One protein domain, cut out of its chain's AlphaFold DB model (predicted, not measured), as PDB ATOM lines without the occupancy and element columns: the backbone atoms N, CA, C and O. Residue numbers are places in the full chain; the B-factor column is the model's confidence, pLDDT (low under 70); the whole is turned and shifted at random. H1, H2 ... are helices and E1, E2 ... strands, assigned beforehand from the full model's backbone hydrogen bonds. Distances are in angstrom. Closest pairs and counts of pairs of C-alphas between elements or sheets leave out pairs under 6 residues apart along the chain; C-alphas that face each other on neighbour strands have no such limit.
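AT A GLANCE: This is residues 99 to 159 of the 279 residues of an uncharacterized protein of Bacteroides uniformis (UniProt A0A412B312). This domain has little regular structure: a twisted wall of five short antiparallel strands, E1 E2 E3 E4 E5, with two long loops around the short helix H1 making the rest. The printed part has 61 residues, and the named elements, mostly strand, hold only 22 of them, in the order E1 E2 E3 H1 E4 E5 along the chain. It is compact, radius of gyration of the C-alphas 10.6 A, spanning 28 by 23 by 15 A.

HOW THE PARTS SIT: E1, residues 99 to 101, E2, 104 to 107, and E3, 110 to 113, form a meander, antiparallel neighbours in turn; within hydrogen-bond range are N 104 and O 101, 3.1 A, and N 105 and O 112, 2.9 A. E4, 149 to 152, is antiparallel to E3, N 151 to O 111 2.8 A, and forms a hairpin with E5, 157 to 159, N 159 to O 150 2.8 A. H1, 129 to 132, is only just not on the sheet, with 4 pairs of C-alphas within 10 A; its one O i to N i+3 pair is out of range.

IN THESE COORDINATES: C-alpha 99 is at (-12.978, 28.735, 9.543), C-alpha 159 at (-32.331, 27.051, 4.558). E4 is 10.4 A long.

THE WHOLE: The printed part has no cut. Links E3 to H1 and H1 to E4 are long. Residues 99 to 102 have pLDDT under 70.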
ATOM      1  N   ALA A  99     -13.503  27.384   9.743       47.72
ATOM      2  CA  ALA A  99     -12.978  28.735   9.543       47.72
ATOM      3  C   ALA A  99     -14.101  29.773   9.725       47.72
ATOM      4  O   ALA A  99     -15.069  29.768   8.968       47.72
ATOM      5  N   LYS A 100     -13.978  30.672  10.712       51.59
ATOM      6  CA  LYS A 100     -14.807  31.885  10.788       51.59
ATOM      7  C   LYS A 100     -14.303  32.861   9.723       51.59
ATOM      8  O   LYS A 100     -13.328  33.573   9.954       51.59
ATOM      9  N   LEU A 101     -14.960  32.913   8.571       58.34
ATOM     10  CA  LEU A 101     -14.764  33.988   7.598       58.34
ATOM     11  C   LEU A 101     -15.974  34.916   7.707       58.34
ATOM     12  O   LEU A 101     -17.101  34.493   7.467       58.34
ATOM     13  N   ALA A 102     -15.752  36.161   8.138       54.09
ATOM     14  CA  ALA A 102     -16.801  37.182   8.251       54.09
ATOM     15  C   ALA A 102     -18.060  36.731   9.039       54.09
ATOM     16  O   ALA A 102     -19.186  37.002   8.634       54.09
ATOM     17  N   SER A 103     -17.862  36.042  10.173       76.50
ATOM     18  CA  SER A 103     -18.915  35.518  11.070       76.50
ATOM     19  C   SER A 103     -19.750  34.338  10.549       76.50
ATOM     20  O   SER A 103     -20.617  33.856  11.283       76.50
ATOM     21  N   ALA A 104     -19.471  33.828   9.350       82.38
ATOM     22  CA  ALA A 104     -20.020  32.564   8.869       82.38
ATOM     23  C   ALA A 104     -19.121  31.389   9.282       82.38
ATOM     24  O   ALA A 104     -17.899  31.527   9.369       82.38
ATOM     25  N   VAL A 105     -19.733  30.235   9.550       87.94
ATOM     26  CA  VAL A 105     -19.040  28.978   9.844       87.94
ATOM     27  C   VAL A 105     -19.015  28.131   8.577       87.94
ATOM     28  O   VAL A 105     -20.055  27.915   7.961       87.94
ATOM     29  N   PHE A 106     -17.833  27.644   8.206       87.19
ATOM     30  CA  PHE A 106     -17.636  26.736   7.075       87.19
ATOM     31  C   PHE A 106     -17.272  25.343   7.586       87.19
ATOM     32  O   PHE A 106     -16.306  25.217   8.337       87.19
ATOM     33  N   TYR A 107     -18.007  24.308   7.165       86.12
ATOM     34  CA  TYR A 107     -17.681  22.910   7.472       86.12
ATOM     35  C   TYR A 107     -18.073  21.978   6.324       86.12
ATOM     36  O   TYR A 107     -19.254  21.825   5.998       86.12
ATOM     37  N   GLY A 108     -17.070  21.342   5.710       87.56
ATOM     38  CA  GLY A 108     -17.255  20.528   4.510       87.56
ATOM     39  C   GLY A 108     -17.966  21.311   3.402       87.56
ATOM     40  O   GLY A 108     -17.496  22.367   2.988       87.56
ATOM     41  N   GLN A 109     -19.105  20.796   2.938       91.00
ATOM     42  CA  GLN A 109     -19.931  21.413   1.890       91.00
ATOM     43  C   GLN A 109     -20.854  22.548   2.370       91.00
ATOM     44  O   GLN A 109     -21.558  23.140   1.551       91.00
ATOM     45  N   TYR A 110     -20.895  22.835   3.675       92.88
ATOM     46  CA  TYR A 110     -21.861  23.767   4.251       92.88
ATOM     47  C   TYR A 110     -21.221  25.094   4.663       92.88
ATOM     48  O   TYR A 110     -20.135  25.126   5.248       92.88
ATOM     49  N   MET A 111     -21.955  26.184   4.438       93.06
ATOM     50  CA  MET A 111     -21.732  27.484   5.079       93.06
ATOM     51  C   MET A 111     -22.979  27.870   5.863       93.06
ATOM     52  O   MET A 111     -24.086  27.828   5.326       93.06
ATOM     53  N   PHE A 112     -22.819  28.236   7.133       93.06
ATOM     54  CA  PHE A 112     -23.955  28.441   8.024       93.06
ATOM     55  C   PHE A 112     -23.703  29.473   9.130       93.06
ATOM     56  O   PHE A 112     -22.571  29.874   9.411       93.06
ATOM     57  N   SER A 113     -24.788  29.944   9.747       92.75
ATOM     58  CA  SER A 113     -24.755  30.939  10.822       92.75
ATOM     59  C   SER A 113     -24.185  30.377  12.128       92.75
ATOM     60  O   SER A 113     -24.414  29.221  12.471       92.75
ATOM     61  N   GLN A 114     -23.515  31.221  12.919       91.56
ATOM     62  CA  GLN A 114     -23.012  30.850  14.255       91.56
ATOM     63  C   GLN A 114     -24.128  30.558  15.265       91.56
ATOM     64  O   GLN A 114     -23.910  29.818  16.224       91.56
ATOM     65  N   TYR A 115     -25.297  31.161  15.056       93.75
ATOM     66  CA  TYR A 115     -26.470  30.977  15.896       93.75
ATOM     67  C   TYR A 115     -27.486  30.056  15.239       93.75
ATOM     68  O   TYR A 115     -27.540  29.920  14.011       93.75
ATOM     69  N   GLY A 116     -28.277  29.411  16.082       93.88
ATOM     70  CA  GLY A 116     -29.168  28.335  15.687       93.88
ATOM     71  C   GLY A 116     -30.278  28.098  16.698       93.88
ATOM     72  O   GLY A 116     -30.554  28.944  17.548       93.88
ATOM     73  N   VAL A 117     -30.901  26.927  16.614       94.31
ATOM     74  CA  VAL A 117     -31.802  26.383  17.644       94.31
ATOM     75  C   VAL A 117     -31.437  24.966  18.018       94.31
ATOM     76  O   VAL A 117     -30.830  24.246  17.225       94.31
ATOM     77  N   ARG A 118     -31.877  24.561  19.205       90.62
ATOM     78  CA  ARG A 118     -31.857  23.167  19.645       90.62
ATOM     79  C   ARG A 118     -33.153  22.454  19.281       90.62
ATOM     80  O   ARG A 118     -34.096  23.049  18.756       90.62
ATOM     81  N   ALA A 119     -33.212  21.170  19.617       87.81
ATOM     82  CA  ALA A 119     -34.384  20.326  19.435       87.81
ATOM     83  C   ALA A 119     -35.679  20.907  20.021       87.81
ATOM     84  O   ALA A 119     -36.711  20.869  19.360       87.81
ATOM     85  N   ASP A 120     -35.600  21.529  21.194       85.69
ATOM     86  CA  ASP A 120     -36.728  22.157  21.893       85.69
ATOM     87  C   ASP A 120     -37.155  23.526  21.321       85.69
ATOM     88  O   ASP A 120     -38.069  24.157  21.843       85.69
ATOM     89  N   GLY A 121     -36.494  24.008  20.262       83.19
ATOM     90  CA  GLY A 121     -36.748  25.321  19.667       83.19
ATOM     91  C   GLY A 121     -36.080  26.487  20.403       83.19
ATOM     92  O   GLY A 121     -36.182  27.623  19.940       83.19
ATOM     93  N   SER A 122     -35.357  26.233  21.499       88.75
ATOM     94  CA  SER A 122     -34.597  27.261  22.212       88.75
ATOM     95  C   SER A 122     -33.452  27.801  21.358       88.75
ATOM     96  O   SER A 122     -32.788  27.062  20.621       88.75
ATOM     97  N   ALA A 123     -33.202  29.105  21.473       91.31
ATOM     98  CA  ALA A 123     -32.128  29.765  20.751       91.31
ATOM     99  C   ALA A 123     -30.743  29.287  21.230       91.31
ATOM    100  O   ALA A 123     -30.485  29.076  22.422       91.31
ATOM    101  N   VAL A 124     -29.825  29.134  20.278       89.81
ATOM    102  CA  VAL A 124     -28.398  28.902  20.511       89.81
ATOM    103  C   VAL A 124     -27.656  30.155  20.066       89.81
ATOM    104  O   VAL A 124     -27.307  30.283  18.895       89.81
ATOM    105  N   GLU A 125     -27.439  31.083  20.998       85.50
ATOM    106  CA  GLU A 125     -26.782  32.383  20.752       85.50
ATOM    107  C   GLU A 125     -25.428  32.514  21.469       85.50
ATOM    108  O   GLU A 125     -24.828  33.584  21.562       85.50
ATOM    109  N   THR A 126     -24.917  31.403  21.991       79.06
ATOM    110  CA  THR A 126     -23.636  31.356  22.690       79.06
ATOM    111  C   THR A 126     -22.488  31.151  21.711       79.06
ATOM    112  O   THR A 126     -22.576  30.343  20.781       79.06
ATOM    113  N   GLU A 127     -21.369  31.834  21.950       70.75
ATOM    114  CA  GLU A 127     -20.152  31.617  21.174       70.75
ATOM    115  C   GLU A 127     -19.719  30.141  21.252       70.75
ATOM    116  O   GLU A 127     -19.543  29.580  22.331       70.75
ATOM    117  N   GLY A 128     -19.583  29.494  20.090       78.00
ATOM    118  CA  GLY A 128     -19.217  28.080  19.987       78.00
ATOM    119  C   GLY A 128     -20.384  27.088  19.983       78.00
ATOM    120  O   GLY A 128     -20.124  25.902  19.810       78.00
ATOM    121  N   GLY A 129     -21.643  27.532  20.097       82.44
ATOM    122  CA  GLY A 129     -22.814  26.640  20.018       82.44
ATOM    123  C   GLY A 129     -22.950  25.901  18.678       82.44
ATOM    124  O   GLY A 129     -23.485  24.801  18.616       82.44
ATOM    125  N   TYR A 130     -22.368  26.455  17.616       86.81
ATOM    126  CA  TYR A 130     -22.285  25.839  16.292       86.81
ATOM    127  C   TYR A 130     -21.422  24.563  16.221       86.81
ATOM    128  O   TYR A 130     -21.396  23.910  15.181       86.81
ATOM    129  N   LYS A 131     -20.682  24.211  17.282       88.00
ATOM    130  CA  LYS A 131     -19.832  23.005  17.317       88.00
ATOM    131  C   LYS A 131     -20.635  21.703  17.365       88.00
ATOM    132  O   LYS A 131     -20.119  20.681  16.930       88.00
ATOM    133  N   ASP A 132     -21.888  21.757  17.814       89.19
ATOM    134  CA  ASP A 132     -22.798  20.603  17.857       89.19
ATOM    135  C   ASP A 132     -23.516  20.368  16.513       89.19
ATOM    136  O   ASP A 132     -24.532  19.672  16.437       89.19
ATOM    137  N   PHE A 133     -23.017  20.981  15.436       92.06
ATOM    138  CA  PHE A 133     -23.559  20.834  14.094       92.06
ATOM    139  C   PHE A 133     -23.422  19.393  13.586       92.06
ATOM    140  O   PHE A 133     -22.322  18.850  13.460       92.06
ATOM    141  N   ASN A 134     -24.556  18.787  13.237       92.38
ATOM    142  CA  ASN A 134     -24.612  17.439  12.690       92.38
ATOM    143  C   ASN A 134     -24.473  17.465  11.159       92.38
ATOM    144  O   ASN A 134     -25.393  17.852  10.447       92.38
ATOM    145  N   TYR A 135     -23.332  17.012  10.644       89.12
ATOM    146  CA  TYR A 135     -23.034  17.047   9.209       89.12
ATOM    147  C   TYR A 135     -23.935  16.151   8.346       89.12
ATOM    148  O   TYR A 135     -24.231  16.498   7.201       89.12
ATOM    149  N   SER A 136     -24.328  14.978   8.855       90.56
ATOM    150  CA  SER A 136     -25.062  13.986   8.057       90.56
ATOM    151  C   SER A 136     -26.514  14.381   7.821       90.56
ATOM    152  O   SER A 136     -27.077  14.027   6.789       90.56
ATOM    153  N   ASP A 137     -27.102  15.117   8.763       91.06
ATOM    154  CA  ASP A 137     -28.461  15.642   8.663       91.06
ATOM    155  C   ASP A 137     -28.552  16.982   9.414       91.06
ATOM    156  O   ASP A 137     -28.949  17.010  10.580       91.06
ATOM    157  N   PRO A 138     -28.139  18.097   8.785       92.38
ATOM    158  CA  PRO A 138     -27.994  19.400   9.441       92.38
ATOM    159  C   PRO A 138     -29.258  19.948  10.100       92.38
ATOM    160  O   PRO A 138     -29.181  20.647  11.113       92.38
ATOM    161  N   MET A 139     -30.424  19.633   9.534       93.00
ATOM    162  CA  MET A 139     -31.698  20.242   9.915       93.00
ATOM    163  C   MET A 139     -32.615  19.296  10.694       93.00
ATOM    164  O   MET A 139     -33.762  19.659  10.958       93.00
ATOM    165  N   ASN A 140     -32.113  18.137  11.128       92.56
ATOM    166  CA  ASN A 140     -32.882  17.187  11.926       92.56
ATOM    167  C   ASN A 140     -33.483  17.851  13.187       92.56
ATOM    168  O   ASN A 140     -32.741  18.448  13.984       92.56
ATOM    169  N   PRO A 141     -34.801  17.725  13.432       88.19
ATOM    170  CA  PRO A 141     -35.450  18.265  14.624       88.19
ATOM    171  C   PRO A 141     -34.854  17.780  15.952       88.19
ATOM    172  O   PRO A 141     -34.973  18.487  16.947       88.19
ATOM    173  N   ALA A 142     -34.162  16.640  15.987       90.12
ATOM    174  CA  ALA A 142     -33.494  16.128  17.184       90.12
ATOM    175  C   ALA A 142     -32.091  16.719  17.429       90.12
ATOM    176  O   ALA A 142     -31.512  16.494  18.491       90.12
ATOM    177  N   ASN A 143     -31.525  17.474  16.479       91.88
ATOM    178  CA  ASN A 143     -30.172  18.012  16.621       91.88
ATOM    179  C   ASN A 143     -30.065  19.025  17.769       91.88
ATOM    180  O   ASN A 143     -30.925  19.893  17.948       91.88
ATOM    181  N   GLY A 144     -28.938  18.968  18.484       89.94
ATOM    182  CA  GLY A 144     -28.560  19.961  19.494       89.94
ATOM    183  C   GLY A 144     -28.259  21.340  18.905       89.94
ATOM    184  O   GLY A 144     -28.359  22.337  19.612       89.94
ATOM    185  N   PHE A 145     -27.963  21.410  17.606       94.25
ATOM    186  CA  PHE A 145     -27.790  22.656  16.876       94.25
ATOM    187  C   PHE A 145     -28.307  22.533  15.439       94.25
ATOM    188  O   PHE A 145     -27.858  21.687  14.667       94.25
ATOM    189  N   ARG A 146     -29.229  23.426  15.078       94.75
ATOM    190  CA  ARG A 146     -29.692  23.685  13.712       94.75
ATOM    191  C   ARG A 146     -29.445  25.153  13.374       94.75
ATOM    192  O   ARG A 146     -30.006  26.005  14.071       94.75
ATOM    193  N   PRO A 147     -28.656  25.478  12.339       94.75
ATOM    194  CA  PRO A 147     -28.376  26.865  11.992       94.75
ATOM    195  C   PRO A 147     -29.636  27.670  11.654       94.75
ATOM    196  O   PRO A 147     -30.613  27.141  11.123       94.75
ATOM    197  N   ASN A 148     -29.602  28.975  11.923       94.56
ATOM    198  CA  ASN A 148     -30.636  29.907  11.466       94.56
ATOM    199  C   ASN A 148     -30.554  30.164   9.954       94.56
ATOM    200  O   ASN A 148     -31.582  30.437   9.342       94.56
ATOM    201  N   LEU A 149     -29.353  30.081   9.377       94.25
ATOM    202  CA  LEU A 149     -29.074  30.148   7.943       94.25
ATOM    203  C   LEU A 149     -28.081  29.034   7.592       94.25
ATOM    204  O   LEU A 149     -27.057  28.911   8.265       94.25
ATOM    205  N   LEU A 150     -28.359  28.255   6.550       95.62
ATOM    206  CA  LEU A 150     -27.479  27.209   6.030       95.62
ATOM    207  C   LEU A 150     -27.551  27.164   4.502       95.62
ATOM    208  O   LEU A 150     -28.638  27.176   3.931       95.62
ATOM    209  N   ILE A 151     -26.392  27.081   3.858       95.31
ATOM    210  CA  ILE A 151     -26.240  26.847   2.421       95.31
ATOM    211  C   ILE A 151     -25.484  25.530   2.229       95.31
ATOM    212  O   ILE A 151     -24.387  25.372   2.768       95.31
ATOM    213  N   ASP A 152     -26.065  24.598   1.473       95.38
ATOM    214  CA  ASP A 152     -25.406  23.375   0.999       95.38
ATOM    215  C   ASP A 152     -24.878  23.614  -0.418       95.38
ATOM    216  O   ASP A 152     -25.640  23.615  -1.387       95.38
ATOM    217  N   PHE A 153     -23.566  23.804  -0.555       93.38
ATOM    218  CA  PHE A 153     -22.950  24.054  -1.858       93.38
ATOM    219  C   PHE A 153     -22.889  22.818  -2.757       93.38
ATOM    220  O   PHE A 153     -22.720  22.967  -3.965       93.38
ATOM    221  N   LEU A 154     -23.022  21.608  -2.204       93.75
ATOM    222  CA  LEU A 154     -23.026  20.384  -3.005       93.75
ATOM    223  C   LEU A 154     -24.399  20.140  -3.634       93.75
ATOM    224  O   LEU A 154     -24.479  19.734  -4.790       93.75
ATOM    225  N   ARG A 155     -25.478  20.369  -2.874       92.50
ATOM    226  CA  ARG A 155     -26.861  20.158  -3.346       92.50
ATOM    227  C   ARG A 155     -27.514  21.408  -3.927       92.50
ATOM    228  O   ARG A 155     -28.537  21.287  -4.590       92.50
ATOM    229  N   GLY A 156     -26.951  22.589  -3.674       92.62
ATOM    230  CA  GLY A 156     -27.516  23.863  -4.111       92.62
ATOM    231  C   GLY A 156     -28.769  24.268  -3.332       92.62
ATOM    232  O   GLY A 156     -29.673  24.863  -3.911       92.62
ATOM    233  N   SER A 157     -28.852  23.935  -2.040       92.81
ATOM    234  CA  SER A 157     -30.002  24.282  -1.197       92.81
ATOM    235  C   SER A 157     -29.678  25.400  -0.205       92.81
ATOM    236  O   SER A 157     -28.544  25.546   0.255       92.81
ATOM    237  N   LEU A 158     -30.703  26.187   0.129       93.38
ATOM    238  CA  LEU A 158     -30.650  27.234   1.141       93.38
ATOM    239  C   LEU A 158     -31.768  27.009   2.157       93.38
ATOM    240  O   LEU A 158     -32.931  26.852   1.794       93.38
ATOM    241  N   TYR A 159     -31.407  27.031   3.435       92.88
ATOM    242  CA  TYR A 159     -32.331  27.051   4.558       92.88
ATOM    243  C   TYR A 159     -32.163  28.358   5.326       92.88
ATOM    244  O   TYR A 159     -31.041  28.732   5.663       92.88
TER     245      TYR A 159